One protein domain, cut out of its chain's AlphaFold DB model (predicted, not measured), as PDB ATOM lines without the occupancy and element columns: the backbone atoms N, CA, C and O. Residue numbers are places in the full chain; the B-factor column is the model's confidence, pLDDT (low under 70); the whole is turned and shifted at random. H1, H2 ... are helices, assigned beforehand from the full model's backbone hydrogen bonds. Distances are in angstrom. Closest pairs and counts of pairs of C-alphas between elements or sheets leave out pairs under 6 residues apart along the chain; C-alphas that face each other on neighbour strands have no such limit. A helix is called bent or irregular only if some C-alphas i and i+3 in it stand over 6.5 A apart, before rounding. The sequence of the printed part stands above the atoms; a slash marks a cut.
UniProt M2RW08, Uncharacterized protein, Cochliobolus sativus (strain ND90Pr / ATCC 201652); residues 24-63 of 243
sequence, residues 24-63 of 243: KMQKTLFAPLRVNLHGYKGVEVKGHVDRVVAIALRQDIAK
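This is residues 24 to 63 of the 243 residues of an uncharacterized protein of Cochliobolus sativus (strain ND90Pr / ATCC 201652) (UniProt M2RW08). Look for two helices side by side, H1 and H2, running the same way, with a long unnamed loop, residues 37 to 50, that leaves the last residue of H1 and folds back along the length of the pair to reach the first residue of H2. The printed part has 40 residues with two named helices, H1 then H2 along the chain, and no named strand; its class is all helix. The whole is compact, with a radius of gyration of the C-alphas of 9.3 A, and the C-alphas span 24 by 16 by 13 A.

Find C-alpha 24 at (61.726, 32.229, -5.632); from there H1, residues 24 to 36, runs 19.2 A to C-alpha 36 at (78.654, 39.099, -11.637). H1 is irregular: C-alphas 29 and 32 are 7.0 A apart. After residues 37 to 50, find H2, residues 51 to 61, which runs 15.4 A to C-alpha 61 at (80.313, 32.252, -6.848).

Look at Arg 34 and Ile 61, where H1 and H2 touch: their C-alphas, the closest of the two helices, are 6.0 A apart. The lines of H1 and H2 stand at a shallow tilt of 15 degrees, and the two helices run the same way. Their centres are 10.4 A apart. In the backbone of H2 each O i to N i+4 pair is within hydrogen-bond range; in H1, 7 of 9 are.

The two C-alphas farthest apart are those of Lys 24 and Gly 42, at 24.8 A. The printed part, residues 24 to 63, has no cut. The link from H1 to H2, with 14 residues between them, is long, and its C-alphas lie 7 to 13 A from the mean of the C-alphas. The B-factor column holds the pLDDT of this predicted model: its mean over the printed part is 85.0, and no printed residue is under 70.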
ATOM      1  N   LYS A  24      61.813  31.498  -4.364       85.12
ATOM      2  CA  LYS A  24      61.726  32.229  -5.632       85.12
ATOM      3  C   LYS A  24      62.277  33.651  -5.506       85.12
ATOM      4  O   LYS A  24      63.079  34.049  -6.343       85.12
ATOM      5  N   MET A  25      61.877  34.401  -4.477       84.81
ATOM      6  CA  MET A  25      62.364  35.768  -4.260       84.81
ATOM      7  C   MET A  25      63.861  35.782  -3.934       84.81
ATOM      8  O   MET A  25      64.602  36.575  -4.509       84.81
ATOM      9  N   GLN A  26      64.331  34.857  -3.092       85.25
ATOM     10  CA  GLN A  26      65.756  34.730  -2.775       85.25
ATOM     11  C   GLN A  26      66.596  34.429  -4.027       85.25
ATOM     12  O   GLN A  26      67.625  35.067  -4.245       85.25
ATOM     13  N   LYS A  27      66.139  33.520  -4.901       85.06
ATOM     14  CA  LYS A  27      66.796  33.253  -6.193       85.06
ATOM     15  C   LYS A  27      66.842  34.495  -7.085       85.06
ATOM     16  O   LYS A  27      67.882  34.748  -7.685       85.06
ATOM     17  N   THR A  28      65.761  35.273  -7.148       87.56
ATOM     18  CA  THR A  28      65.718  36.531  -7.913       87.56
ATOM     19  C   THR A  28      66.714  37.556  -7.370       87.56
ATOM     20  O   THR A  28      67.475  38.130  -8.142       87.56
ATOM     21  N   LEU A  29      66.763  37.750  -6.048       87.88
ATOM     22  CA  LEU A  29      67.688  38.691  -5.406       87.88
ATOM     23  C   LEU A  29      69.155  38.280  -5.574       87.88
ATOM     24  O   LEU A  29      70.031  39.134  -5.673       87.88
ATOM     25  N   PHE A  30      69.431  36.978  -5.630       89.25
ATOM     26  CA  PHE A  30      70.779  36.451  -5.829       89.25
ATOM     27  C   PHE A  30      71.199  36.324  -7.290       89.25
ATOM     28  O   PHE A  30      72.382  36.103  -7.547       89.25
ATOM     29  N   ALA A  31      70.285  36.486  -8.250       86.38
ATOM     30  CA  ALA A  31      70.613  36.376  -9.667       86.38
ATOM     31  C   ALA A  31      71.761  37.319 -10.088       86.38
ATOM     32  O   ALA A  31      72.710  36.826 -10.695       86.38
ATOM     33  N   PRO A  32      71.791  38.613  -9.697       86.62
ATOM     34  CA  PRO A  32      72.909  39.492 -10.041       86.62
ATOM     35  C   PRO A  32      74.242  39.040  -9.437       86.62
ATOM     36  O   PRO A  32      75.283  39.224 -10.057       86.62
ATOM     37  N   LEU A  33      74.233  38.432  -8.247       86.62
ATOM     38  CA  LEU A  33      75.454  37.931  -7.611       86.62
ATOM     39  C   LEU A  33      75.989  36.703  -8.349       86.62
ATOM     40  O   LEU A  33      77.184  36.625  -8.593       86.62
ATOM     41  N   ARG A  34      75.109  35.787  -8.768       82.12
ATOM     42  CA  ARG A  34      75.493  34.618  -9.579       82.12
ATOM     43  C   ARG A  34      76.031  34.994 -10.955       82.12
ATOM     44  O   ARG A  34      76.823  34.253 -11.516       82.12
ATOM     45  N   VAL A  35      75.563  36.110 -11.510       77.75
ATOM     46  CA  VAL A  35      76.011  36.591 -12.820       77.75
ATOM     47  C   VAL A  35      77.355  37.310 -12.709       77.75
ATOM     48  O   VAL A  35      78.227  37.076 -13.537       77.75
ATOM     49  N   ASN A  36      77.536  38.153 -11.687       78.94
ATOM     50  CA  ASN A  36      78.654  39.099 -11.637       78.94
ATOM     51  C   ASN A  36      79.799  38.701 -10.692       78.94
ATOM     52  O   ASN A  36      80.875  39.288 -10.780       78.94
ATOM     53  N   LEU A  37      79.594  37.758  -9.767       81.38
ATOM     54  CA  LEU A  37      80.623  37.329  -8.815       81.38
ATOM     55  C   LEU A  37      81.048  35.892  -9.093       81.38
ATOM     56  O   LEU A  37      80.255  34.971  -8.939       81.38
ATOM     57  N   HIS A  38      82.331  35.727  -9.408       82.00
ATOM     58  CA  HIS A  38      82.975  34.445  -9.685       82.00
ATOM     59  C   HIS A  38      84.394  34.423  -9.105       82.00
ATOM     60  O   HIS A  38      85.006  35.472  -8.905       82.00
ATOM     61  N   GLY A  39      84.923  33.238  -8.822       77.62
ATOM     62  CA  GLY A  39      86.268  33.002  -8.292       77.62
ATOM     63  C   GLY A  39      86.423  33.238  -6.783       77.62
ATOM     64  O   GLY A  39      87.493  32.984  -6.223       77.62
ATOM     65  N   TYR A  40      85.374  33.674  -6.075       82.75
ATOM     66  CA  TYR A  40      85.454  33.979  -4.643       82.75
ATOM     67  C   TYR A  40      85.103  32.756  -3.790       82.75
ATOM     68  O   TYR A  40      83.950  32.492  -3.452       82.75
ATOM     69  N   LYS A  41      86.132  32.017  -3.370       81.38
ATOM     70  CA  LYS A  41      85.982  30.771  -2.590       81.38
ATOM     71  C   LYS A  41      85.617  30.996  -1.112       81.38
ATOM     72  O   LYS A  41      85.131  30.084  -0.450       81.38
ATOM     73  N   GLY A  42      85.839  32.209  -0.599       83.19
ATOM     74  CA  GLY A  42      85.623  32.587   0.805       83.19
ATOM     75  C   GLY A  42      84.270  33.237   1.113       83.19
ATOM     76  O   GLY A  42      84.134  33.858   2.161       83.19
ATOM     77  N   VAL A  43      83.284  33.159   0.213       86.00
ATOM     78  CA  VAL A  43      82.000  33.855   0.398       86.00
ATOM     79  C   VAL A  43      81.151  33.189   1.479       86.00
ATOM     80  O   VAL A  43      80.972  31.967   1.485       86.00
ATOM     81  N   GLU A  44      80.575  34.011   2.356       89.00
ATOM     82  CA  GLU A  44      79.603  33.622   3.377       89.00
ATOM     83  C   GLU A  44      78.257  34.309   3.116       89.00
ATOM     84  O   GLU A  44      78.201  35.509   2.860       89.00
ATOM     85  N   VAL A  45      77.161  33.555   3.227       87.88
ATOM     86  CA  VAL A  45      75.790  34.083   3.144       87.88
ATOM     87  C   VAL A  45      75.189  34.001   4.545       87.88
ATOM     88  O   VAL A  45      75.049  32.905   5.088       87.88
ATOM     89  N   LYS A  46      74.887  35.155   5.149       85.62
ATOM     90  CA  LYS A  46      74.360  35.279   6.521       85.62
ATOM     91  C   LYS A  46      72.942  35.855   6.505       85.62
ATOM     92  O   LYS A  46      72.603  36.624   5.612       85.62
ATOM     93  N   GLY A  47      72.144  35.522   7.522       85.25
ATOM     94  CA  GLY A  47      70.772  36.017   7.695       85.25
ATOM     95  C   GLY A  47      69.692  34.967   7.407       85.25
ATOM     96  O   GLY A  47      69.976  33.772   7.361       85.25
ATOM     97  N   HIS A  48      68.446  35.420   7.239       83.19
ATOM     98  CA  HIS A  48      67.283  34.564   6.976       83.19
ATOM     99  C   HIS A  48      67.211  34.200   5.487       83.19
ATOM    100  O   HIS A  48      66.501  34.833   4.708       83.19
ATOM    101  N   VAL A  49      67.998  33.200   5.093       84.94
ATOM    102  CA  VAL A  49      68.089  32.681   3.723       84.94
ATOM    103  C   VAL A  49      67.931  31.166   3.777       84.94
ATOM    104  O   VAL A  49      68.428  30.519   4.700       84.94
ATOM    105  N   ASP A  50      67.252  30.595   2.788       88.00
ATOM    106  CA  ASP A  50      67.154  29.150   2.649       88.00
ATOM    107  C   ASP A  50      68.554  28.531   2.497       88.00
ATOM    108  O   ASP A  50      69.398  28.993   1.721       88.00
ATOM    109  N   ARG A  51      68.811  27.463   3.256       86.62
ATOM    110  CA  ARG A  51      70.140  26.848   3.331       86.62
ATOM    111  C   ARG A  51      70.582  26.268   1.987       86.62
ATOM    112  O   ARG A  51      71.767  26.353   1.665       86.62
ATOM    113  N   VAL A  52      69.667  25.693   1.210       86.94
ATOM    114  CA  VAL A  52      69.972  25.115  -0.106       86.94
ATOM    115  C   VAL A  52      70.293  26.230  -1.094       86.94
ATOM    116  O   VAL A  52      71.299  26.150  -1.801       86.94
ATOM    117  N   VAL A  53      69.512  27.313  -1.088       87.69
ATOM    118  CA  VAL A  53      69.762  28.492  -1.934       87.69
ATOM    119  C   VAL A  53      71.111  29.139  -1.610       87.69
ATOM    120  O   VAL A  53      71.864  29.467  -2.531       87.69
ATOM    121  N   ALA A  54      71.443  29.285  -0.325       88.62
ATOM    122  CA  ALA A  54      72.713  29.842   0.131       88.62
ATOM    123  C   ALA A  54      73.917  28.966  -0.259       88.62
ATOM    124  O   ALA A  54      74.930  29.491  -0.723       88.62
ATOM    125  N   ILE A  55      73.816  27.639  -0.109       88.56
ATOM    126  CA  ILE A  55      74.869  26.703  -0.538       88.56
ATOM    127  C   ILE A  55      75.065  26.781  -2.054       88.56
ATOM    128  O   ILE A  55      76.202  26.921  -2.498       88.56
ATOM    129  N   ALA A  56      73.978  26.755  -2.831       87.25
ATOM    130  CA  ALA A  56      74.045  26.854  -4.287       87.25
ATOM    131  C   ALA A  56      74.687  28.175  -4.736       87.25
ATOM    132  O   ALA A  56      75.585  28.165  -5.566       87.25
ATOM    133  N   LEU A  57      74.304  29.307  -4.128       88.06
ATOM    134  CA  LEU A  57      74.927  30.603  -4.411       88.06
ATOM    135  C   LEU A  57      76.437  30.593  -4.130       88.06
ATOM    136  O   LEU A  57      77.209  31.073  -4.952       88.06
ATOM    137  N   ARG A  58      76.871  30.045  -2.989       89.31
ATOM    138  CA  ARG A  58      78.302  29.959  -2.650       89.31
ATOM    139  C   ARG A  58      79.066  29.074  -3.627       89.31
ATOM    140  O   ARG A  58      80.182  29.415  -3.996       89.31
ATOM    141  N   GLN A  59      78.477  27.949  -4.025       86.38
ATOM    142  CA  GLN A  59      79.067  27.057  -5.020       86.38
ATOM    143  C   GLN A  59      79.169  27.734  -6.385       86.38
ATOM    144  O   GLN A  59      80.188  27.573  -7.042       86.38
ATOM    145  N   ASP A  60      78.155  28.503  -6.785       82.75
ATOM    146  CA  ASP A  60      78.172  29.260  -8.034       82.75
ATOM    147  C   ASP A  60      79.237  30.360  -8.011       82.75
ATOM    148  O   ASP A  60      80.066  30.395  -8.907       82.75
ATOM    149  N   ILE A  61      79.306  31.179  -6.956       86.06
ATOM    150  CA  ILE A  61      80.313  32.252  -6.848       86.06
ATOM    151  C   ILE A  61      81.745  31.699  -6.730       86.06
ATOM    152  O   ILE A  61      82.714  32.354  -7.117       86.06
ATOM    153  N   ALA A  62      81.906  30.495  -6.179       83.06
ATOM    154  CA  ALA A  62      83.209  29.847  -6.088       83.06
ATOM    155  C   ALA A  62      83.715  29.314  -7.439       83.06
ATOM    156  O   ALA A  62      84.907  29.006  -7.530       83.06
ATOM    157  N   LYS A  63      82.849  29.178  -8.457       77.06
ATOM    158  CA  LYS A  63      83.262  28.817  -9.819       77.06
ATOM    159  C   LYS A  63      84.041  29.966 -10.431       77.06
ATOM    160  O   LYS A  63      83.774  31.126 -10.138       77.06
TER     161      LYS A  63